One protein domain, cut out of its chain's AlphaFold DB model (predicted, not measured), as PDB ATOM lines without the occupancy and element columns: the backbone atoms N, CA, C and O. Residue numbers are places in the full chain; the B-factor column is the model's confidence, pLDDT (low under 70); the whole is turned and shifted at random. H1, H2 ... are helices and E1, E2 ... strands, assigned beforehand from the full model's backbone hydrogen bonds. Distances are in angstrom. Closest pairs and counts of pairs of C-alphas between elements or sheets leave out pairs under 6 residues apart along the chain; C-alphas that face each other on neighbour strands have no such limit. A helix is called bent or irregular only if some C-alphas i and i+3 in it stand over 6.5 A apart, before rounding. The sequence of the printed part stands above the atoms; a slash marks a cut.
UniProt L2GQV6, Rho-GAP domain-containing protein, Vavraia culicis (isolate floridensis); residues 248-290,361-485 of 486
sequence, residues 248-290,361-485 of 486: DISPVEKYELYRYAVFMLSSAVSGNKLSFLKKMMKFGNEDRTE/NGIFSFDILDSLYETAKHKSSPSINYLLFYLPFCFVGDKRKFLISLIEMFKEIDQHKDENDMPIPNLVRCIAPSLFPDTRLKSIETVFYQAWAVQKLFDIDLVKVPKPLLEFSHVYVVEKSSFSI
ATOM      1  N   ASP A 248      42.732 -23.018  16.104       95.94
ATOM      2  CA  ASP A 248      42.777 -22.151  17.291       95.94
ATOM      3  C   ASP A 248      43.442 -22.835  18.505       95.94
ATOM      4  O   ASP A 248      43.719 -22.187  19.512       95.94
ATOM      5  N   ILE A 249      43.703 -24.145  18.425       95.56
ATOM      6  CA  ILE A 249      44.353 -24.934  19.482       95.56
ATOM      7  C   ILE A 249      45.879 -24.772  19.400       95.56
ATOM      8  O   ILE A 249      46.461 -24.756  18.304       95.56
ATOM      9  N   SER A 250      46.559 -24.713  20.547       95.38
ATOM     10  CA  SER A 250      48.022 -24.612  20.586       95.38
ATOM     11  C   SER A 250      48.709 -25.871  20.018       95.38
ATOM     12  O   SER A 250      48.143 -26.967  20.035       95.38
ATOM     13  N   PRO A 251      49.955 -25.771  19.509       93.38
ATOM     14  CA  PRO A 251      50.694 -26.939  19.017       93.38
ATOM     15  C   PRO A 251      50.866 -28.055  20.059       93.38
ATOM     16  O   PRO A 251      50.825 -29.230  19.700       93.38
ATOM     17  N   VAL A 252      51.020 -27.691  21.337       91.25
ATOM     18  CA  VAL A 252      51.154 -28.646  22.447       91.25
ATOM     19  C   VAL A 252      49.861 -29.436  22.613       91.25
ATOM     20  O   VAL A 252      49.874 -30.658  22.513       91.25
ATOM     21  N   GLU A 253      48.732 -28.746  22.748       94.44
ATOM     22  CA  GLU A 253      47.410 -29.367  22.873       94.44
ATOM     23  C   GLU A 253      47.049 -30.234  21.651       94.44
ATOM     24  O   GLU A 253      46.478 -31.314  21.797       94.44
ATOM     25  N   LYS A 254      47.428 -29.817  20.432       94.88
ATOM     26  CA  LYS A 254      47.267 -30.632  19.211       94.88
ATOM     27  C   LYS A 254      48.012 -31.963  19.312       94.88
ATOM     28  O   LYS A 254      47.488 -32.990  18.879       94.88
ATOM     29  N   TYR A 255      49.223 -31.948  19.866       91.25
ATOM     30  CA  TYR A 255      50.023 -33.152  20.061       91.25
ATOM     31  C   TYR A 255      49.472 -34.035  21.191       91.25
ATOM     32  O   TYR A 255      49.394 -35.253  21.031       91.25
ATOM     33  N   GLU A 256      49.009 -33.448  22.298       91.25
ATOM     34  CA  GLU A 256      48.329 -34.187  23.373       91.25
ATOM     35  C   GLU A 256      47.076 -34.904  22.858       91.25
ATOM     36  O   GLU A 256      46.888 -36.102  23.098       91.25
ATOM     37  N   LEU A 257      46.268 -34.197  22.070       94.56
ATOM     38  CA  LEU A 257      45.073 -34.730  21.432       94.56
ATOM     39  C   LEU A 257      45.401 -35.867  20.456       94.56
ATOM     40  O   LEU A 257      44.717 -36.892  20.458       94.56
ATOM     41  N   TYR A 258      46.468 -35.722  19.665       93.69
ATOM     42  CA  TYR A 258      46.972 -36.777  18.786       93.69
ATOM     43  C   TYR A 258      47.330 -38.044  19.560       93.69
ATOM     44  O   TYR A 258      46.818 -39.123  19.248       93.69
ATOM     45  N   ARG A 259      48.157 -37.922  20.605       90.38
ATOM     46  CA  ARG A 259      48.578 -39.070  21.420       90.38
ATOM     47  C   ARG A 259      47.383 -39.757  22.061       90.38
ATOM     48  O   ARG A 259      47.293 -40.984  22.039       90.38
ATOM     49  N   TYR A 260      46.454 -38.968  22.596       92.56
ATOM     50  CA  TYR A 260      45.227 -39.487  23.182       92.56
ATOM     51  C   TYR A 260      44.385 -40.245  22.148       92.56
ATOM     52  O   TYR A 260      43.974 -41.374  22.402       92.56
ATOM     53  N   ALA A 261      44.176 -39.678  20.960       94.06
ATOM     54  CA  ALA A 261      43.393 -40.309  19.904       94.06
ATOM     55  C   ALA A 261      44.015 -41.621  19.409       94.06
ATOM     56  O   ALA A 261      43.315 -42.630  19.316       94.06
ATOM     57  N   VAL A 262      45.327 -41.642  19.147       90.94
ATOM     58  CA  VAL A 262      46.005 -42.875  18.723       90.94
ATOM     59  C   VAL A 262      45.935 -43.931  19.821       90.94
ATOM     60  O   VAL A 262      45.569 -45.072  19.541       90.94
ATOM     61  N   PHE A 263      46.178 -43.549  21.077       89.19
ATOM     62  CA  PHE A 263      46.010 -44.446  22.215       89.19
ATOM     63  C   PHE A 263      44.599 -45.044  22.260       89.19
ATOM     64  O   PHE A 263      44.449 -46.264  22.369       89.19
ATOM     65  N   MET A 264      43.563 -44.213  22.136       91.44
ATOM     66  CA  MET A 264      42.172 -44.659  22.169       91.44
ATOM     67  C   MET A 264      41.854 -45.629  21.027       91.44
ATOM     68  O   MET A 264      41.181 -46.635  21.268       91.44
ATOM     69  N   LEU A 265      42.371 -45.397  19.817       90.88
ATOM     70  CA  LEU A 265      42.200 -46.317  18.690       90.88
ATOM     71  C   LEU A 265      42.941 -47.639  18.909       90.88
ATOM     72  O   LEU A 265      42.316 -48.699  18.877       90.88
ATOM     73  N   SER A 266      44.236 -47.600  19.226       85.44
ATOM     74  CA  SER A 266      45.039 -48.814  19.411       85.44
ATOM     75  C   SER A 266      44.535 -49.693  20.567       85.44
ATOM     76  O   SER A 266      44.686 -50.916  20.518       85.44
ATOM     77  N   SER A 267      43.911 -49.091  21.586       84.38
ATOM     78  CA  SER A 267      43.293 -49.796  22.721       84.38
ATOM     79  C   SER A 267      42.076 -50.629  22.330       84.38
ATOM     80  O   SER A 267      41.803 -51.652  22.960       84.38
ATOM     81  N   ALA A 268      41.322 -50.191  21.319       82.56
ATOM     82  CA  ALA A 268      40.064 -50.824  20.935       82.56
ATOM     83  C   ALA A 268      40.275 -52.211  20.304       82.56
ATOM     84  O   ALA A 268      39.408 -53.076  20.414       82.56
ATOM     85  N   VAL A 269      41.437 -52.433  19.684       77.69
ATOM     86  CA  VAL A 269      41.773 -53.675  18.969       77.69
ATOM     87  C   VAL A 269      42.428 -54.716  19.868       77.69
ATOM     88  O   VAL A 269      42.283 -55.921  19.658       77.69
ATOM     89  N   SER A 270      43.186 -54.291  20.880       67.69
ATOM     90  CA  SER A 270      43.948 -55.218  21.710       67.69
ATOM     91  C   SER A 270      43.039 -55.951  22.700       67.69
ATOM     92  O   SER A 270      42.861 -55.516  23.835       67.69
ATOM     93  N   GLY A 271      42.526 -57.120  22.310       67.88
ATOM     94  CA  GLY A 271      41.930 -58.069  23.261       67.88
ATOM     95  C   GLY A 271      42.938 -58.551  24.319       67.88
ATOM     96  O   GLY A 271      42.560 -58.960  25.414       67.88
ATOM     97  N   ASN A 272      44.241 -58.452  24.023       71.44
ATOM     98  CA  ASN A 272      45.321 -58.824  24.929       71.44
ATOM     99  C   ASN A 272      45.861 -57.605  25.707       71.44
ATOM    100  O   ASN A 272      46.585 -56.766  25.170       71.44
ATOM    101  N   LYS A 273      45.574 -57.552  27.012       71.31
ATOM    102  CA  LYS A 273      46.040 -56.499  27.942       71.31
ATOM    103  C   LYS A 273      47.570 -56.345  27.965       71.31
ATOM    104  O   LYS A 273      48.075 -55.259  28.244       71.31
ATOM    105  N   LEU A 274      48.315 -57.408  27.653       72.75
ATOM    106  CA  LEU A 274      49.778 -57.390  27.656       72.75
ATOM    107  C   LEU A 274      50.359 -56.673  26.427       72.75
ATOM    108  O   LEU A 274      51.349 -55.951  26.547       72.75
ATOM    109  N   SER A 275      49.752 -56.846  25.244       71.19
ATOM    110  CA  SER A 275      50.177 -56.126  24.034       71.19
ATOM    111  C   SER A 275      49.822 -54.644  24.124       71.19
ATOM    112  O   SER A 275      50.613 -53.803  23.704       71.19
ATOM    113  N   PHE A 276      48.693 -54.334  24.760       68.50
ATOM    114  CA  PHE A 276      48.300 -52.978  25.123       68.50
ATOM    115  C   PHE A 276      49.349 -52.281  26.007       68.50
ATOM    116  O   PHE A 276      49.827 -51.207  25.653       68.50
ATOM    117  N   LEU A 277      49.784 -52.915  27.105       67.75
ATOM    118  CA  LEU A 277      50.837 -52.379  27.984       67.75
ATOM    119  C   LEU A 277      52.166 -52.163  27.246       67.75
ATOM    120  O   LEU A 277      52.804 -51.129  27.429       67.75
ATOM    121  N   LYS A 278      52.560 -53.099  26.371       71.69
ATOM    122  CA  LYS A 278      53.766 -52.950  25.539       71.69
ATOM    123  C   LYS A 278      53.657 -51.775  24.562       71.69
ATOM    124  O   LYS A 278      54.608 -51.008  24.457       71.69
ATOM    125  N   LYS A 279      52.519 -51.611  23.872       68.81
ATOM    126  CA  LYS A 279      52.272 -50.455  22.988       68.81
ATOM    127  C   LYS A 279      52.298 -49.145  23.788       68.81
ATOM    128  O   LYS A 279      52.930 -48.187  23.359       68.81
ATOM    129  N   MET A 280      51.714 -49.136  24.987       66.38
ATOM    130  CA  MET A 280      51.693 -47.969  25.873       66.38
ATOM    131  C   MET A 280      53.098 -47.536  26.325       66.38
ATOM    132  O   MET A 280      53.376 -46.343  26.352       66.38
ATOM    133  N   MET A 281      53.994 -48.479  26.646       66.56
ATOM    134  CA  MET A 281      55.382 -48.152  27.020       66.56
ATOM    135  C   MET A 281      56.215 -47.652  25.830       66.56
ATOM    136  O   MET A 281      57.093 -46.812  26.005       66.56
ATOM    137  N   LYS A 282      55.936 -48.133  24.611       67.12
ATOM    138  CA  LYS A 282      56.630 -47.681  23.393       67.12
ATOM    139  C   LYS A 282      56.225 -46.275  22.948       67.12
ATOM    140  O   LYS A 282      57.069 -45.531  22.454       67.12
ATOM    141  N   PHE A 283      54.982 -45.882  23.230       62.38
ATOM    142  CA  PHE A 283      54.418 -44.561  22.922       62.38
ATOM    143  C   PHE A 283      55.116 -43.371  23.617       62.38
ATOM    144  O   PHE A 283      54.765 -42.217  23.366       62.38
ATOM    145  N   GLY A 284      56.051 -43.626  24.540       56.84
ATOM    146  CA  GLY A 284      56.862 -42.594  25.196       56.84
ATOM    147  C   GLY A 284      58.262 -42.401  24.605       56.84
ATOM    148  O   GLY A 284      58.798 -41.307  24.716       56.84
ATOM    149  N   ASN A 285      58.841 -43.430  23.972       53.22
ATOM    150  CA  ASN A 285      60.272 -43.451  23.622       53.22
ATOM    151  C   ASN A 285      60.564 -43.506  22.115       53.22
ATOM    152  O   ASN A 285      61.660 -43.140  21.703       53.22
ATOM    153  N   GLU A 286      59.613 -43.950  21.291       51.84
ATOM    154  CA  GLU A 286      59.822 -44.148  19.845       51.84
ATOM    155  C   GLU A 286      58.926 -43.261  18.979       51.84
ATOM    156  O   GLU A 286      58.931 -43.403  17.759       51.84
ATOM    157  N   ASP A 287      58.223 -42.298  19.583       50.22
ATOM    158  CA  ASP A 287      57.351 -41.344  18.893       50.22
ATOM    159  C   ASP A 287      58.178 -40.271  18.152       50.22
ATOM    160  O   ASP A 287      57.865 -39.082  18.140       50.22
ATOM    161  N   ARG A 288      59.225 -40.711  17.438       52.66
ATOM    162  CA  ARG A 288      59.574 -40.148  16.138       52.66
ATOM    163  C   ARG A 288      58.395 -40.455  15.224       52.66
ATOM    164  O   ARG A 288      58.492 -41.250  14.292       52.66
ATOM    165  N   THR A 289      57.267 -39.806  15.500       53.50
ATOM    166  CA  THR A 289      56.382 -39.381  14.438       53.50
ATOM    167  C   THR A 289      57.319 -38.661  13.493       53.50
ATOM    168  O   THR A 289      57.746 -37.538  13.747       53.50
ATOM    169  N   GLU A 290      57.783 -39.365  12.462       55.25
ATOM    170  CA  GLU A 290      58.357 -38.698  11.320       55.25
ATOM    171  C   GLU A 290      57.229 -37.771  10.908       55.25
ATOM    172  O   GLU A 290      56.189 -38.202  10.395       55.25
ATOM    173  N   ASN A 361      55.408 -42.129   2.372       92.44
ATOM    174  CA  ASN A 361      55.114 -43.478   2.863       92.44
ATOM    175  C   ASN A 361      53.717 -43.551   3.501       92.44
ATOM    176  O   ASN A 361      53.533 -44.082   4.594       92.44
ATOM    177  N   GLY A 362      52.729 -42.980   2.808       91.31
ATOM    178  CA  GLY A 362      51.356 -42.908   3.286       91.31
ATOM    179  C   GLY A 362      51.118 -41.874   4.392       91.31
ATOM    180  O   GLY A 362      52.005 -41.425   5.112       91.31
ATOM    181  N   ILE A 363      49.862 -41.469   4.525       92.88
ATOM    182  CA  ILE A 363      49.400 -40.505   5.528       92.88
ATOM    183  C   ILE A 363      48.951 -41.180   6.828       92.88
ATOM    184  O   ILE A 363      49.037 -40.563   7.890       92.88
ATOM    185  N   PHE A 364      48.485 -42.431   6.765       92.06
ATOM    186  CA  PHE A 364      48.080 -43.197   7.941       92.06
ATOM    187  C   PHE A 364      49.318 -43.758   8.650       92.06
ATOM    188  O   PHE A 364      50.172 -44.367   8.011       92.06
ATOM    189  N   SER A 365      49.420 -43.578   9.969       88.06
ATOM    190  CA  SER A 365      50.509 -44.189  10.739       88.06
ATOM    191  C   SER A 365      50.251 -45.675  10.974       88.06
ATOM    192  O   SER A 365      49.101 -46.116  11.051       88.06
ATOM    193  N   PHE A 366      51.326 -46.448  11.142       86.81
ATOM    194  CA  PHE A 366      51.240 -47.871  11.483       86.81
ATOM    195  C   PHE A 366      50.425 -48.125  12.763       86.81
ATOM    196  O   PHE A 366      49.735 -49.140  12.852       86.81
ATOM    197  N   ASP A 367      50.437 -47.190  13.715       85.31
ATOM    198  CA  ASP A 367      49.781 -47.332  15.024       85.31
ATOM    199  C   ASP A 367      48.256 -47.446  14.947       85.31
ATOM    200  O   ASP A 367      47.625 -48.070  15.811       85.31
ATOM    201  N   ILE A 368      47.661 -46.861  13.904       89.62
ATOM    202  CA  ILE A 368      46.210 -46.844  13.700       89.62
ATOM    203  C   ILE A 368      45.737 -47.862  12.656       89.62
ATOM    204  O   ILE A 368      44.537 -48.124  12.588       89.62
ATOM    205  N   LEU A 369      46.640 -48.482  11.882       90.19
ATOM    206  CA  LEU A 369      46.264 -49.409  10.804       90.19
ATOM    207  C   LEU A 369      45.501 -50.628  11.299       90.19
ATOM    208  O   LEU A 369      44.464 -50.956  10.729       90.19
ATOM    209  N   ASP A 370      45.974 -51.261  12.375       88.25
ATOM    210  CA  ASP A 370      45.285 -52.409  12.975       88.25
ATOM    211  C   ASP A 370      43.830 -52.037  13.315       88.25
ATOM    212  O   ASP A 370      42.903 -52.796  13.058       88.25
ATOM    213  N   SER A 371      43.618 -50.822  13.832       90.25
ATOM    214  CA  SER A 371      42.292 -50.321  14.224       90.25
ATOM    215  C   SER A 371      41.406 -50.031  13.030       90.25
ATOM    216  O   SER A 371      40.219 -50.360  13.053       90.25
ATOM    217  N   LEU A 372      41.980 -49.464  11.972       92.12
ATOM    218  CA  LEU A 372      41.283 -49.233  10.716       92.12
ATOM    219  C   LEU A 372      40.837 -50.555  10.089       92.12
ATOM    220  O   LEU A 372      39.662 -50.699   9.762       92.12
ATOM    221  N   TYR A 373      41.742 -51.525   9.963       91.38
ATOM    222  CA  TYR A 373      41.459 -52.802   9.308       91.38
ATOM    223  C   TYR A 373      40.487 -53.669  10.108       91.38
ATOM    224  O   TYR A 373      39.537 -54.190   9.530       91.38
ATOM    225  N   GLU A 374      40.643 -53.773  11.429       89.94
ATOM    226  CA  GLU A 374      39.701 -54.532  12.261       89.94
ATOM    227  C   GLU A 374      38.300 -53.902  12.255       89.94
ATOM    228  O   GLU A 374      37.290 -54.604  12.150       89.94
ATOM    229  N   THR A 375      38.214 -52.567  12.265       91.00
ATOM    230  CA  THR A 375      36.925 -51.872  12.128       91.00
ATOM    231  C   THR A 375      36.311 -52.108  10.746       91.00
ATOM    232  O   THR A 375      35.118 -52.405  10.649       91.00
ATOM    233  N   ALA A 376      37.116 -52.037   9.681       90.62
ATOM    234  CA  ALA A 376      36.677 -52.273   8.306       90.62
ATOM    235  C   ALA A 376      36.207 -53.715   8.071       90.62
ATOM    236  O   ALA A 376      35.280 -53.939   7.291       90.62
ATOM    237  N   LYS A 377      36.827 -54.683   8.752       89.94
ATOM    238  CA  LYS A 377      36.487 -56.106   8.689       89.94
ATOM    239  C   LYS A 377      35.171 -56.416   9.395       89.94
ATOM    240  O   LYS A 377      34.323 -57.106   8.842       89.94
ATOM    241  N   HIS A 378      34.986 -55.902  10.611       87.38
ATOM    242  CA  HIS A 378      33.824 -56.243  11.438       87.38
ATOM    243  C   HIS A 378      32.606 -55.334  11.220       87.38
ATOM    244  O   HIS A 378      31.495 -55.732  11.563       87.38
ATOM    245  N   LYS A 379      32.801 -54.130  10.663       80.25
ATOM    246  CA  LYS A 379      31.766 -53.151  10.264       80.25
ATOM    247  C   LYS A 379      30.634 -52.913  11.278       80.25
ATOM    248  O   LYS A 379      29.528 -52.537  10.889       80.25
ATOM    249  N   SER A 380      30.866 -53.100  12.577       80.50
ATOM    250  CA  SER A 380      29.824 -52.833  13.570       80.50
ATOM    251  C   SER A 380      29.657 -51.322  13.759       80.50
ATOM    252  O   SER A 380      30.627 -50.580  13.889       80.50
ATOM    253  N   SER A 381      28.411 -50.839  13.774       77.69
ATOM    254  CA  SER A 381      28.124 -49.401  13.916       77.69
ATOM    255  C   SER A 381      28.844 -48.746  15.116       77.69
ATOM    256  O   SER A 381      29.443 -47.681  14.939       77.69
ATOM    257  N   PRO A 382      28.915 -49.375  16.311       79.31
ATOM    258  CA  PRO A 382      29.658 -48.808  17.436       79.31
ATOM    259  C   PRO A 382      31.166 -48.660  17.193       79.31
ATOM    260  O   PRO A 382      31.734 -47.648  17.601       79.31
ATOM    261  N   SER A 383      31.820 -49.629  16.538       84.56
ATOM    262  CA  SER A 383      33.263 -49.546  16.273       84.56
ATOM    263  C   SER A 383      33.576 -48.501  15.209       84.56
ATOM    264  O   SER A 383      34.538 -47.752  15.361       84.56
ATOM    265  N   ILE A 384      32.719 -48.377  14.190       88.75
ATOM    266  CA  ILE A 384      32.830 -47.328  13.173       88.75
ATOM    267  C   ILE A 384      32.709 -45.953  13.829       88.75
ATOM    268  O   ILE A 384      33.597 -45.128  13.657       88.75
ATOM    269  N   ASN A 385      31.670 -45.704  14.629       89.75
ATOM    270  CA  ASN A 385      31.489 -44.402  15.282       89.75
ATOM    271  C   ASN A 385      32.657 -44.051  16.209       89.75
ATOM    272  O   ASN A 385      33.098 -42.905  16.240       89.75
ATOM    273  N   TYR A 386      33.183 -45.040  16.937       90.38
ATOM    274  CA  TYR A 386      34.371 -44.861  17.765       90.38
ATOM    275  C   TYR A 386      35.596 -44.487  16.920       90.38
ATOM    276  O   TYR A 386      36.296 -43.528  17.240       90.38
ATOM    277  N   LEU A 387      35.828 -45.198  15.812       91.75
ATOM    278  CA  LEU A 387      36.909 -44.896  14.879       91.75
ATOM    279  C   LEU A 387      36.784 -43.472  14.326       91.75
ATOM    280  O   LEU A 387      37.725 -42.694  14.450       91.75
ATOM    281  N   LEU A 388      35.628 -43.119  13.755       92.00
ATOM    282  CA  LEU A 388      35.398 -41.810  13.136       92.00
ATOM    283  C   LEU A 388      35.506 -40.657  14.135       92.00
ATOM    284  O   LEU A 388      35.848 -39.547  13.742       92.00
ATOM    285  N   PHE A 389      35.242 -40.911  15.418       92.75
ATOM    286  CA  PHE A 389      35.385 -39.904  16.460       92.75
ATOM    287  C   PHE A 389      36.852 -39.556  16.749       92.75
ATOM    288  O   PHE A 389      37.171 -38.381  16.885       92.75
ATOM    289  N   TYR A 390      37.752 -40.543  16.824       95.00
ATOM    290  CA  TYR A 390      39.163 -40.296  17.164       95.00
ATOM    291  C   TYR A 390      40.066 -40.084  15.943       95.00
ATOM    292  O   TYR A 390      41.014 -39.304  16.012       95.00
ATOM    293  N   LEU A 391      39.764 -40.735  14.816       94.94
ATOM    294  CA  LEU A 391      40.554 -40.685  13.584       94.94
ATOM    295  C   LEU A 391      40.922 -39.269  13.093       94.94
ATOM    296  O   LEU A 391      42.092 -39.088  12.747       94.94
ATOM    297  N   PRO A 392      40.029 -38.250  13.080       95.12
ATOM    298  CA  PRO A 392      40.408 -36.892  12.674       95.12
ATOM    299  C   PRO A 392      41.616 -36.349  13.432       95.12
ATOM    300  O   PRO A 392      42.370 -35.550  12.888       95.12
ATOM    301  N   PHE A 393      41.813 -36.757  14.681       95.25
ATOM    302  CA  PHE A 393      42.869 -36.232  15.539       95.25
ATOM    303  C   PHE A 393      44.178 -37.013  15.437       95.25
ATOM    304  O   PHE A 393      45.197 -36.568  15.957       95.25
ATOM    305  N   CYS A 394      44.194 -38.120  14.692       93.81
ATOM    306  CA  CYS A 394      45.415 -38.846  14.354       93.81
ATOM    307  C   CYS A 394      46.255 -38.139  13.272       93.81
ATOM    308  O   CYS A 394      47.357 -38.585  12.962       93.81
ATOM    309  N   PHE A 395      45.756 -37.036  12.704       93.62
ATOM    310  CA  PHE A 395      46.457 -36.237  11.701       93.62
ATOM    311  C   PHE A 395      46.810 -34.858  12.261       93.62
ATOM    312  O   PHE A 395      45.928 -34.056  12.585       93.62
ATOM    313  N   VAL A 396      48.113 -34.577  12.320       91.56
ATOM    314  CA  VAL A 396      48.696 -33.315  12.801       91.56
ATOM    315  C   VAL A 396      49.519 -32.638  11.702       91.56
ATOM    316  O   VAL A 396      49.993 -33.300  10.774       91.56
ATOM    317  N   GLY A 397      49.684 -31.318  11.804       92.62
ATOM    318  CA  GLY A 397      50.531 -30.525  10.906       92.62
ATOM    319  C   GLY A 397      50.185 -30.696   9.423       92.62
ATOM    320  O   GLY A 397      49.015 -30.663   9.032       92.62
ATOM    321  N   ASP A 398      51.214 -30.917   8.603       93.50
ATOM    322  CA  ASP A 398      51.091 -31.032   7.148       93.50
ATOM    323  C   ASP A 398      50.162 -32.160   6.698       93.50
ATOM    324  O   ASP A 398      49.420 -31.979   5.736       93.50
ATOM    325  N   LYS A 399      50.137 -33.302   7.403       93.25
ATOM    326  CA  LYS A 399      49.252 -34.431   7.061       93.25
ATOM    327  C   LYS A 399      47.782 -34.038   7.155       93.25
ATOM    328  O   LYS A 399      46.989 -34.402   6.288       93.25
ATOM    329  N   ARG A 400      47.420 -33.259   8.181       95.06
ATOM    330  CA  ARG A 400      46.057 -32.734   8.331       95.06
ATOM    331  C   ARG A 400      45.720 -31.767   7.204       95.06
ATOM    332  O   ARG A 400      44.678 -31.913   6.574       95.06
ATOM    333  N   LYS A 401      46.611 -30.805   6.943       95.75
ATOM    334  CA  LYS A 401      46.433 -29.822   5.869       95.75
ATOM    335  C   LYS A 401      46.259 -30.514   4.516       95.75
ATOM    336  O   LYS A 401      45.340 -30.193   3.775       95.75
ATOM    337  N   PHE A 402      47.096 -31.510   4.235       96.44
ATOM    338  CA  PHE A 402      47.017 -32.332   3.032       96.44
ATOM    339  C   PHE A 402      45.679 -33.053   2.909       96.44
ATOM    340  O   PHE A 402      45.079 -33.022   1.841       96.44
ATOM    341  N   LEU A 403      45.179 -33.658   3.988       96.44
ATOM    342  CA  LEU A 403      43.881 -34.328   3.973       96.44
ATOM    343  C   LEU A 403      42.723 -33.383   3.656       96.44
ATOM    344  O   LEU A 403      41.861 -33.738   2.858       96.44
ATOM    345  N   ILE A 404      42.723 -32.185   4.242       96.81
ATOM    346  CA  ILE A 404      41.712 -31.162   3.950       96.81
ATOM    347  C   ILE A 404      41.769 -30.792   2.465       96.81
ATOM    348  O   ILE A 404      40.764 -30.916   1.768       96.81
ATOM    349  N   SER A 405      42.955 -30.448   1.950       97.62
ATOM    350  CA  SER A 405      43.136 -30.111   0.532       97.62
ATOM    351  C   SER A 405      42.776 -31.271  -0.405       97.62
ATOM    352  O   SER A 405      42.281 -31.042  -1.506       97.62
ATOM    353  N   LEU A 406      43.011 -32.521   0.007       97.69
ATOM    354  CA  LEU A 406      42.689 -33.712  -0.781       97.69
ATOM    355  C   LEU A 406      41.176 -33.892  -0.887       97.69
ATOM    356  O   LEU A 406      40.669 -34.131  -1.980       97.69
ATOM    357  N   ILE A 407      40.465 -33.744   0.234       97.50
ATOM    358  CA  ILE A 407      39.001 -33.815   0.279       97.50
ATOM    359  C   ILE A 407      38.390 -32.698  -0.573       97.50
ATOM    360  O   ILE A 407      37.474 -32.967  -1.346       97.50
ATOM    361  N   GLU A 408      38.896 -31.467  -0.467       97.44
ATOM    362  CA  GLU A 408      38.447 -30.336  -1.289       97.44
ATOM    363  C   GLU A 408      38.666 -30.590  -2.783       97.44
ATOM    364  O   GLU A 408      37.734 -30.456  -3.569       97.44
ATOM    365  N   MET A 409      39.870 -31.022  -3.174       98.31
ATOM    366  CA  MET A 409      40.183 -31.357  -4.565       98.31
ATOM    367  C   MET A 409      39.273 -32.470  -5.099       98.31
ATOM    368  O   MET A 409      38.788 -32.377  -6.220       98.31
ATOM    369  N   PHE A 410      39.011 -33.516  -4.311       98.44
ATOM    370  CA  PHE A 410      38.158 -34.625  -4.749       98.44
ATOM    371  C   PHE A 410      36.691 -34.212  -4.870       98.44
ATOM    372  O   PHE A 410      36.025 -34.653  -5.801       98.44
ATOM    373  N   LYS A 411      36.193 -33.350  -3.977       97.94
ATOM    374  CA  LYS A 411      34.848 -32.768  -4.102       97.94
ATOM    375  C   LYS A 411      34.714 -31.898  -5.350       97.94
ATOM    376  O   LYS A 411      33.651 -31.882  -5.954       97.94
ATOM    377  N   GLU A 412      35.768 -31.190  -5.741       98.44
ATOM    378  CA  GLU A 412      35.770 -30.389  -6.969       98.44
ATOM    379  C   GLU A 412      35.772 -31.255  -8.235       98.44
ATOM    380  O   GLU A 412      35.031 -30.994  -9.180       98.44
ATOM    381  N   ILE A 413      36.554 -32.337  -8.244       98.44
ATOM    382  CA  ILE A 413      36.531 -33.315  -9.341       98.44
ATOM    383  C   ILE A 413      35.145 -33.977  -9.433       98.44
ATOM    384  O   ILE A 413      34.597 -34.095 -10.523       98.44
ATOM    385  N   ASP A 414      34.537 -34.352  -8.305       98.19
ATOM    386  CA  ASP A 414      33.206 -34.980  -8.269       98.19
ATOM    387  C   ASP A 414      32.083 -34.067  -8.792       98.19
ATOM    388  O   ASP A 414      31.113 -34.560  -9.363       98.19
ATOM    389  N   GLN A 415      32.224 -32.740  -8.675       98.44
ATOM    390  CA  GLN A 415      31.287 -31.785  -9.290       98.44
ATOM    391  C   GLN A 415      31.266 -31.880 -10.823       98.44
ATOM    392  O   GLN A 415      30.254 -31.548 -11.430       98.44
ATOM    393  N   HIS A 416      32.341 -32.380 -11.437       98.44
ATOM    394  CA  HIS A 416      32.481 -32.571 -12.884       98.44
ATOM    395  C   HIS A 416      32.365 -34.050 -13.293       98.44
ATOM    396  O   HIS A 416      32.846 -34.441 -14.358       98.44
ATOM    397  N   LYS A 417      31.760 -34.899 -12.447       98.19
ATOM    398  CA  LYS A 417      31.699 -36.358 -12.655       98.19
ATOM    399  C   LYS A 417      31.069 -36.794 -13.977       98.19
ATOM    400  O   LYS A 417      31.439 -37.850 -14.472       98.19
ATOM    401  N   ASP A 418      30.169 -35.990 -14.536       98.31
ATOM    402  CA  ASP A 418      29.498 -36.287 -15.807       98.31
ATOM    403  C   ASP A 418      30.427 -36.069 -17.020       98.31
ATOM    404  O   ASP A 418      30.207 -36.644 -18.079       98.31
ATOM    405  N   GLU A 419      31.484 -35.259 -16.872       98.31
ATOM    406  CA  GLU A 419      32.519 -35.051 -17.899       98.31
ATOM    407  C   GLU A 419      33.726 -35.970 -17.680       98.31
ATOM    408  O   GLU A 419      34.342 -36.455 -18.633       98.31
ATOM    409  N   ASN A 420      34.103 -36.180 -16.414       98.38
ATOM    410  CA  ASN A 420      35.345 -36.865 -16.080       98.38
ATOM    411  C   ASN A 420      35.196 -38.358 -15.731       98.38
ATOM    412  O   ASN A 420      36.216 -39.045 -15.661       98.38
ATOM    413  N   ASP A 421      33.977 -38.857 -15.502       98.25
ATOM    414  CA  ASP A 421      33.654 -40.229 -15.070       98.25
ATOM    415  C   ASP A 421      34.328 -40.682 -13.761       98.25
ATOM    416  O   ASP A 421      34.566 -41.873 -13.510       98.25
ATOM    417  N   MET A 422      34.649 -39.725 -12.890       98.38
ATOM    418  CA  MET A 422      35.392 -39.931 -11.650       98.38
ATOM    419  C   MET A 422      34.637 -39.405 -10.423       98.38
ATOM    420  O   MET A 422      35.090 -38.461  -9.772       98.38
ATOM    421  N   PRO A 423      33.530 -40.060 -10.023       98.25
ATOM    422  CA  PRO A 423      32.892 -39.764  -8.750       98.25
ATOM    423  C   PRO A 423      33.805 -40.118  -7.560       98.25
ATOM    424  O   PRO A 423      34.722 -40.942  -7.693       98.25
ATOM    425  N   ILE A 424      33.523 -39.577  -6.366       98.12
ATOM    426  CA  ILE A 424      34.331 -39.795  -5.141       98.12
ATOM    427  C   ILE A 424      34.723 -41.270  -4.924       98.12
ATOM    428  O   ILE A 424      35.912 -41.524  -4.719       98.12
ATOM    429  N   PRO A 425      33.816 -42.269  -5.006       97.88
ATOM    430  CA  PRO A 425      34.195 -43.667  -4.794       97.88
ATOM    431  C   PRO A 425      35.271 -44.169  -5.767       97.88
ATOM    432  O   PRO A 425      36.117 -44.979  -5.384       97.88
ATOM    433  N   ASN A 426      35.280 -43.686  -7.013       98.19
ATOM    434  CA  ASN A 426      36.298 -44.044  -8.002       98.19
ATOM    435  C   ASN A 426      37.635 -43.372  -7.675       98.19
ATOM    436  O   ASN A 426      38.664 -44.047  -7.653       98.19
ATOM    437  N   LEU A 427      37.618 -42.083  -7.327       98.25
ATOM    438  CA  LEU A 427      38.817 -41.356  -6.897       98.25
ATOM    439  C   LEU A 427      39.468 -42.008  -5.671       98.25
ATOM    440  O   LEU A 427      40.683 -42.223  -5.638       98.25
ATOM    441  N   VAL A 428      38.651 -42.388  -4.685       98.06
ATOM    442  CA  VAL A 428      39.087 -43.076  -3.465       98.06
ATOM    443  C   VAL A 428      39.770 -44.401  -3.793       98.06
ATOM    444  O   VAL A 428      40.870 -44.647  -3.297       98.06
ATOM    445  N   ARG A 429      39.175 -45.239  -4.654       97.06
ATOM    446  CA  ARG A 429      39.789 -46.510  -5.086       97.06
ATOM    447  C   ARG A 429      41.161 -46.295  -5.727       97.06
ATOM    448  O   ARG A 429      42.080 -47.062  -5.453       97.06
ATOM    449  N   CYS A 430      41.313 -45.248  -6.537       97.31
ATOM    450  CA  CYS A 430      42.564 -44.955  -7.235       97.31
ATOM    451  C   CYS A 430      43.680 -44.440  -6.315       97.31
ATOM    452  O   CYS A 430      44.850 -44.718  -6.580       97.31
ATOM    453  N   ILE A 431      43.351 -43.677  -5.265       97.19
ATOM    454  CA  ILE A 431      44.360 -43.055  -4.391       97.19
ATOM    455  C   ILE A 431      44.651 -43.855  -3.124       97.19
ATOM    456  O   ILE A 431      45.743 -43.722  -2.572       97.19
ATOM    457  N   ALA A 432      43.702 -44.670  -2.649       96.44
ATOM    458  CA  ALA A 432      43.806 -45.306  -1.342       96.44
ATOM    459  C   ALA A 432      45.140 -46.046  -1.142       96.44
ATOM    460  O   ALA A 432      45.807 -45.733  -0.161       96.44
ATOM    461  N   PRO A 433      45.640 -46.888  -2.069       94.69
ATOM    462  CA  PRO A 433      46.918 -47.584  -1.873       94.69
ATOM    463  C   PRO A 433      48.137 -46.668  -1.655       94.69
ATOM    464  O   PRO A 433      49.106 -47.080  -1.017       94.69
ATOM    465  N   SER A 434      48.102 -45.429  -2.163       95.69
ATOM    466  CA  SER A 434      49.162 -44.424  -1.978       95.69
ATOM    467  C   SER A 434      49.076 -43.693  -0.634       95.69
ATOM    468  O   SER A 434      50.055 -43.085  -0.209       95.69
ATOM    469  N   LEU A 435      47.919 -43.729   0.033       95.75
ATOM    470  CA  LEU A 435      47.692 -43.087   1.332       95.75
ATOM    471  C   LEU A 435      48.081 -43.978   2.513       95.75
ATOM    472  O   LEU A 435      48.212 -43.480   3.629       95.75
ATOM    473  N   PHE A 436      48.288 -45.271   2.286       94.00
ATOM    474  CA  PHE A 436      48.747 -46.200   3.311       94.00
ATOM    475  C   PHE A 436      50.251 -46.431   3.187       94.00
ATOM    476  O   PHE A 436      50.790 -46.420   2.074       94.00
ATOM    477  N   PRO A 437      50.938 -46.651   4.318       91.19
ATOM    478  CA  PRO A 437      52.345 -46.992   4.284       91.19
ATOM    479  C   PRO A 437      52.535 -48.306   3.543       91.19
ATOM    480  O   PRO A 437      51.596 -49.090   3.364       91.19
ATOM    481  N   ASP A 438      53.763 -48.555   3.104       86.12
ATOM    482  CA  ASP A 438      54.114 -49.798   2.435       86.12
ATOM    483  C   ASP A 438      54.161 -50.986   3.407       86.12
ATOM    484  O   ASP A 438      55.191 -51.583   3.706       86.12
ATOM    485  N   THR A 439      52.996 -51.342   3.942       74.56
ATOM    486  CA  THR A 439      52.762 -52.662   4.497       74.56
ATOM    487  C   THR A 439      52.700 -53.612   3.317       74.56
ATOM    488  O   THR A 439      51.812 -53.457   2.477       74.56
ATOM    489  N   ARG A 440      53.600 -54.602   3.259       62.22
ATOM    490  CA  ARG A 440      53.477 -55.723   2.315       62.22
ATOM    491  C   ARG A 440      52.018 -56.184   2.323       62.22
ATOM    492  O   ARG A 440      51.529 -56.599   3.377       62.22
ATOM    493  N   LEU A 441      51.321 -56.016   1.198       72.50
ATOM    494  CA  LEU A 441      49.905 -56.354   1.081       72.50
ATOM    495  C   LEU A 441      49.752 -57.829   1.444       72.50
ATOM    496  O   LEU A 441      50.276 -58.700   0.756       72.50
ATOM    497  N   LYS A 442      49.090 -58.106   2.570       79.38
ATOM    498  CA  LYS A 442      48.926 -59.480   3.062       79.38
ATOM    499  C   LYS A 442      47.818 -60.214   2.313       79.38
ATOM    500  O   LYS A 442      47.860 -61.433   2.200       79.38
ATOM    501  N   SER A 443      46.822 -59.472   1.833       88.88
ATOM    502  CA  SER A 443      45.656 -59.996   1.128       88.88
ATOM    503  C   SER A 443      45.031 -58.923   0.237       88.88
ATOM    504  O   SER A 443      45.159 -57.727   0.511       88.88
ATOM    505  N   ILE A 444      44.291 -59.355  -0.786       89.62
ATOM    506  CA  ILE A 444      43.476 -58.467  -1.628       89.62
ATOM    507  C   ILE A 444      42.421 -57.705  -0.811       89.62
ATOM    508  O   ILE A 444      42.144 -56.541  -1.083       89.62
ATOM    509  N   GLU A 445      41.918 -58.316   0.267       91.88
ATOM    510  CA  GLU A 445      40.989 -57.680   1.207       91.88
ATOM    511  C   GLU A 445      41.528 -56.377   1.795       91.88
ATOM    512  O   GLU A 445      40.775 -55.430   2.014       91.88
ATOM    513  N   THR A 446      42.847 -56.302   1.990       91.25
ATOM    514  CA  THR A 446      43.503 -55.106   2.523       91.25
ATOM    515  C   THR A 446      43.224 -53.890   1.640       91.25
ATOM    516  O   THR A 446      42.973 -52.810   2.163       91.25
ATOM    517  N   VAL A 447      43.179 -54.059   0.314       92.31
ATOM    518  CA  VAL A 447      42.882 -52.967  -0.627       92.31
ATOM    519  C   VAL A 447      41.451 -52.453  -0.436       92.31
ATOM    520  O   VAL A 447      41.225 -51.241  -0.414       92.31
ATOM    521  N   PHE A 448      40.483 -53.349  -0.210       93.75
ATOM    522  CA  PHE A 448      39.103 -52.952   0.088       93.75
ATOM    523  C   PHE A 448      38.996 -52.212   1.425       93.75
ATOM    524  O   PHE A 448      38.281 -51.212   1.514       93.75
ATOM    525  N   TYR A 449      39.733 -52.647   2.452       93.94
ATOM    526  CA  TYR A 449      39.766 -51.957   3.746       93.94
ATOM    527  C   TYR A 449      40.401 -50.565   3.643       93.94
ATOM    528  O   TYR A 449      39.904 -49.622   4.255       93.94
ATOM    529  N   GLN A 450      41.450 -50.413   2.831       94.50
ATOM    530  CA  GLN A 450      42.081 -49.120   2.558       94.50
ATOM    531  C   GLN A 450      41.117 -48.156   1.863       94.50
ATOM    532  O   GLN A 450      40.950 -47.022   2.314       94.50
ATOM    533  N   ALA A 451      40.436 -48.613   0.806       95.88
ATOM    534  CA  ALA A 451      39.433 -47.811   0.110       95.88
ATOM    535  C   ALA A 451      38.284 -47.410   1.049       95.88
ATOM    536  O   ALA A 451      37.894 -46.246   1.087       95.88
ATOM    537  N   TRP A 452      37.790 -48.343   1.869       95.12
ATOM    538  CA  TRP A 452      36.759 -48.057   2.867       95.12
ATOM    539  C   TRP A 452      37.206 -46.994   3.880       95.12
ATOM    540  O   TRP A 452      36.473 -46.042   4.139       95.12
ATOM    541  N   ALA A 453      38.416 -47.119   4.427       93.69
ATOM    542  CA  ALA A 453      38.944 -46.176   5.408       93.69
ATOM    543  C   ALA A 453      39.110 -44.765   4.822       93.69
ATOM    544  O   ALA A 453      38.765 -43.784   5.478       93.69
ATOM    545  N   VAL A 454      39.585 -44.655   3.579       95.75
ATOM    546  CA  VAL A 454      39.718 -43.362   2.889       95.75
ATOM    547  C   VAL A 454      38.352 -42.775   2.562       95.75
ATOM    548  O   VAL A 454      38.150 -41.587   2.786       95.75
ATOM    549  N   GLN A 455      37.385 -43.589   2.125       95.94
ATOM    550  CA  GLN A 455      36.005 -43.138   1.919       95.94
ATOM    551  C   GLN A 455      35.437 -42.515   3.200       95.94
ATOM    552  O   GLN A 455      34.768 -41.489   3.149       95.94
ATOM    553  N   LYS A 456      35.752 -43.102   4.358       93.75
ATOM    554  CA  LYS A 456      35.323 -42.588   5.657       93.75
ATOM    555  C   LYS A 456      35.955 -41.271   6.078       93.75
ATOM    556  O   LYS A 456      35.354 -40.576   6.888       93.75
ATOM    557  N   LEU A 457      37.080 -40.868   5.494       92.81
ATOM    558  CA  LEU A 457      37.630 -39.530   5.724       92.81
ATOM    559  C   LEU A 457      36.724 -38.415   5.190       92.81
ATOM    560  O   LEU A 457      36.734 -37.321   5.745       92.81
ATOM    561  N   PHE A 458      35.913 -38.687   4.165       93.12
ATOM    562  CA  PHE A 458      34.978 -37.705   3.605       93.12
ATOM    563  C   PHE A 458      33.786 -37.417   4.528       93.12
ATOM    564  O   PHE A 458      33.172 -36.357   4.406       93.12
ATOM    565  N   ASP A 459      33.503 -38.325   5.466       90.75
ATOM    566  CA  ASP A 459      32.429 -38.199   6.457       90.75
ATOM    567  C   ASP A 459      32.897 -37.467   7.737       90.75
ATOM    568  O   ASP A 459      32.102 -37.226   8.646       90.75
ATOM    569  N   ILE A 460      34.193 -37.148   7.850       92.69
ATOM    570  CA  ILE A 460      34.819 -36.652   9.082       92.69
ATOM    571  C   ILE A 460      34.976 -35.124   9.060       92.69
ATOM    572  O   ILE A 460      35.450 -34.538   8.088       92.69
ATOM    573  N   ASP A 461      34.661 -34.476  10.186       93.50
ATOM    574  CA  ASP A 461      34.960 -33.060  10.414       93.50
ATOM    575  C   ASP A 461      36.425 -32.887  10.865       93.50
ATOM    576  O   ASP A 461      36.808 -33.236  11.984       93.50
ATOM    577  N   LEU A 462      37.261 -32.350   9.971       94.69
ATOM    578  CA  LEU A 462      38.664 -32.011  10.243       94.69
ATOM    579  C   LEU A 462      38.848 -30.571  10.762       94.69
ATOM    580  O   LEU A 462      39.978 -30.146  11.003       94.69
ATOM    581  N   VAL A 463      37.782 -29.800  10.960       93.88
ATOM    582  CA  VAL A 463      37.866 -28.403  11.407       93.88
ATOM    583  C   VAL A 463      37.502 -28.274  12.880       93.88
ATOM    584  O   VAL A 463      38.139 -27.500  13.592       93.88
ATOM    585  N   LYS A 464      36.507 -29.021  13.358       94.56
ATOM    586  CA  LYS A 464      35.983 -28.883  14.723       94.56
ATOM    587  C   LYS A 464      36.556 -29.924  15.678       94.56
ATOM    588  O   LYS A 464      36.648 -31.106  15.366       94.56
ATOM    589  N   VAL A 465      36.878 -29.480  16.890       94.81
ATOM    590  CA  VAL A 465      37.326 -30.332  17.996       94.81
ATOM    591  C   VAL A 465      36.337 -30.215  19.153       94.81
ATOM    592  O   VAL A 465      36.062 -29.096  19.595       94.81
ATOM    593  N   PRO A 466      35.790 -31.325  19.676       94.62
ATOM    594  CA  PRO A 466      34.991 -31.284  20.897       94.62
ATOM    595  C   PRO A 466      35.848 -30.819  22.088       94.62
ATOM    596  O   PRO A 466      36.826 -31.477  22.435       94.62
ATOM    597  N   LYS A 467      35.468 -29.733  22.773       92.94
ATOM    598  CA  LYS A 467      36.177 -29.228  23.970       92.94
ATOM    599  C   LYS A 467      36.401 -30.285  25.069       92.94
ATOM    600  O   LYS A 467      37.520 -30.369  25.557       92.94
ATOM    601  N   PRO A 468      35.423 -31.145  25.425       90.94
ATOM    602  CA  PRO A 468      35.664 -32.175  26.437       90.94
ATOM    603  C   PRO A 468      36.732 -33.178  26.007       90.94
ATOM    604  O   PRO A 468      37.488 -33.662  26.837       90.94
ATOM    605  N   LEU A 469      36.817 -33.486  24.709       92.56
ATOM    606  CA  LEU A 469      37.860 -34.371  24.201       92.56
ATOM    607  C   LEU A 469      39.251 -33.759  24.411       92.56
ATOM    608  O   LEU A 469      40.179 -34.468  24.794       92.56
ATOM    609  N   LEU A 470      39.369 -32.445  24.210       92.31
ATOM    610  CA  LEU A 470      40.589 -31.700  24.492       92.31
ATOM    611  C   LEU A 470      40.945 -31.759  25.987       92.31
ATOM    612  O   LEU A 470      42.058 -32.148  26.334       92.31
ATOM    613  N   GLU A 471      39.983 -31.483  26.872       91.00
ATOM    614  CA  GLU A 471      40.163 -31.575  28.329       91.00
ATOM    615  C   GLU A 471      40.620 -32.979  28.768       91.00
ATOM    616  O   GLU A 471      41.567 -33.114  29.544       91.00
ATOM    617  N   PHE A 472      40.003 -34.039  28.230       90.19
ATOM    618  CA  PHE A 472      40.398 -35.420  28.521       90.19
ATOM    619  C   PHE A 472      41.809 -35.747  28.033       90.19
ATOM    620  O   PHE A 472      42.548 -36.433  28.741       90.19
ATOM    621  N   SER A 473      42.191 -35.256  26.850       91.12
ATOM    622  CA  SER A 473      43.541 -35.468  26.325       91.12
ATOM    623  C   SER A 473      44.609 -34.840  27.223       91.12
ATOM    624  O   SER A 473      45.617 -35.488  27.504       91.12
ATOM    625  N   HIS A 474      44.339 -33.655  27.774       87.62
ATOM    626  CA  HIS A 474      45.259 -32.977  28.681       87.62
ATOM    627  C   HIS A 474      45.428 -33.736  30.007       87.62
ATOM    628  O   HIS A 474      46.549 -34.033  30.424       87.62
ATOM    629  N   VAL A 475      44.317 -34.145  30.638       86.56
ATOM    630  CA  VAL A 475      44.349 -34.952  31.876       86.56
ATOM    631  C   VAL A 475      45.120 -36.254  31.661       86.56
ATOM    632  O   VAL A 475      45.966 -36.615  32.480       86.56
ATOM    633  N   TYR A 476      44.876 -36.935  30.538       83.88
ATOM    634  CA  TYR A 476      45.569 -38.173  30.196       83.88
ATOM    635  C   TYR A 476      47.089 -37.984  30.128       83.88
ATOM    636  O   TYR A 476      47.838 -38.796  30.676       83.88
ATOM    637  N   VAL A 477      47.555 -36.920  29.469       80.00
ATOM    638  CA  VAL A 477      48.990 -36.661  29.311       80.00
ATOM    639  C   VAL A 477      49.643 -36.323  30.650       80.00
ATOM    640  O   VAL A 477      50.672 -36.919  30.965       80.00
ATOM    641  N   VAL A 478      49.022 -35.466  31.468       79.38
ATOM    642  CA  VAL A 478      49.541 -35.063  32.790       79.38
ATOM    643  C   VAL A 478      49.638 -36.248  33.758       79.38
ATOM    644  O   VAL A 478      50.643 -36.419  34.461       79.38
ATOM    645  N   GLU A 479      48.620 -37.111  33.792       78.44
ATOM    646  CA  GLU A 479      48.663 -38.316  34.623       78.44
ATOM    647  C   GLU A 479      49.786 -39.253  34.166       78.44
ATOM    648  O   GLU A 479      50.523 -39.788  34.993       78.44
ATOM    649  N   LYS A 480      49.969 -39.432  32.853       70.56
ATOM    650  CA  LYS A 480      50.968 -40.360  32.304       70.56
ATOM    651  C   LYS A 480      52.400 -39.858  32.409       70.56
ATOM    652  O   LYS A 480      53.279 -40.671  32.694       70.56
ATOM    653  N   SER A 481      52.650 -38.559  32.245       66.31
ATOM    654  CA  SER A 481      53.980 -37.983  32.477       66.31
ATOM    655  C   SER A 481      54.436 -38.187  33.922       66.31
ATOM    656  O   SER A 481      55.617 -38.411  34.167       66.31
ATOM    657  N   SER A 482      53.495 -38.216  34.868       60.28
ATOM    658  CA  SER A 482      53.779 -38.460  36.285       60.28
ATOM    659  C   SER A 482      54.221 -39.903  36.579       60.28
ATOM    660  O   SER A 482      54.945 -40.133  37.541       60.28
ATOM    661  N   PHE A 483      53.834 -40.880  35.746       54.19
ATOM    662  CA  PHE A 483      54.239 -42.286  35.897       54.19
ATOM    663  C   PHE A 483      55.581 -42.625  35.238       54.19
ATOM    664  O   PHE A 483      56.127 -43.682  35.525       54.19
ATOM    665  N   SER A 484      56.107 -41.768  34.358       46.28
ATOM    666  CA  SER A 484      57.376 -42.017  33.655       46.28
ATOM    667  C   SER A 484      58.616 -41.539  34.426       46.28
ATOM    668  O   SER A 484      59.728 -41.735  33.944       46.28
ATOM    669  N   ILE A 485      58.434 -40.875  35.574       42.91
ATOM    670  CA  ILE A 485      59.515 -40.286  36.393       42.91
ATOM    671  C   ILE A 485      59.839 -41.160  37.629       42.91
ATOM    672  O   ILE A 485      60.786 -40.874  38.358       42.91
TER     673      ILE A 485
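AT A GLANCE: This is residues 248 to 290 and 361 to 485 of the 486 residues of the protein "Rho-GAP domain-containing protein" of Vavraia culicis (isolate floridensis) (UniProt L2GQV6). A three-helix bundle of H1, H3 and H4, helices packed side by side, forms the middle of an elongated body; H9 crosses H1 on the side away from H3 and H4, and H8 crosses H3. Beyond H8, H7 packs across it, and H5 and H7 come together with residues 410 to 414 of H5 and 424 to 427 of H7, close to the little H6, which makes the far tip. The printed part has 168 residues with nine named helices and one strand, in the order H1 to H8, E1, H9; the class is mostly helix, with helix packing part aligned and part crossed. The whole is compact, with a radius of gyration of the C-alphas of 16.8 A and spans of 60 by 39 by 30 A.

HOW THE PARTS SIT: The hub is H1, residues 251 to 269, touching four helices. It forms a hairpin with H2, residues 273 to 282; they only just touch, with 3 pairs of C-alphas within 8 A, closest Ser 267 and Phe 276 at 6.4 A. H1 touches H3, residues 366 to 378, at a steep tilt of 44 degrees, closest C-alphas Val 269 and Ser 371, 5.8 A. H4, residues 381 to 394, touches H1 at a shallow tilt of 30 degrees, opposite ways, closest C-alphas Ala 261 and Tyr 390, 5.0 A. H3 and H4 are a hairpin, closest C-alphas Thr 375 and Ser 383, 6.0 A. H5, residues 397 to 415, touches H7, residues 424 to 435, closest C-alphas Asp 414 and Ile 424, 5.9 A; H6, residues 417 to 420, touches no helix. H8, residues 444 to 457, touches H7, closest C-alphas Ala 432 and Ala 451, 5.2 A, and H3, about perpendicular at 80 degrees, closest C-alphas Ala 376 and Tyr 449, 5.5 A. E1, residues 464 to 466, pairs with no named strand and is near H4. H9, residues 467 to 483, touches H1 about perpendicular at 84 degrees, closest C-alphas Leu 257 and Ser 473, 5.2 A. Each O i to N i+4 pair is within hydrogen-bond range in H2 and H5, but 13 of 15 in H1, 7 of 9 in H3, 7 of 10 in H4, 6 of 8 in H7, 9 of 10 in H8 and 12 of 13 in H9; H6 is too short for such a pair.

IN THESE COORDINATES: H1 runs 28.2 A from C-alpha 251 at (50.694, -26.939, 19.017), H5 27.9 A, and H9 25.3 A to C-alpha 483 at (54.239, -42.286, 35.897). H3, H4 and H7 are irregular: C-alphas 367 and 370 are 7.1 A apart, 389 and 392 7.0 A, only just for H4, and 430 and 433 7.4 A.

THE WHOLE: The C-alphas farthest apart, Glu 419 and Ile 485, are 60.9 A apart. Residues 291 to 360 are not printed; C-alphas 290 and 361 are 10.2 A apart across the cut. Of the links printed whole, none is long. Mean pLDDT of the printed part is 87.1, with 22 residues under 70, among them 279 to 290 and 481 to 485.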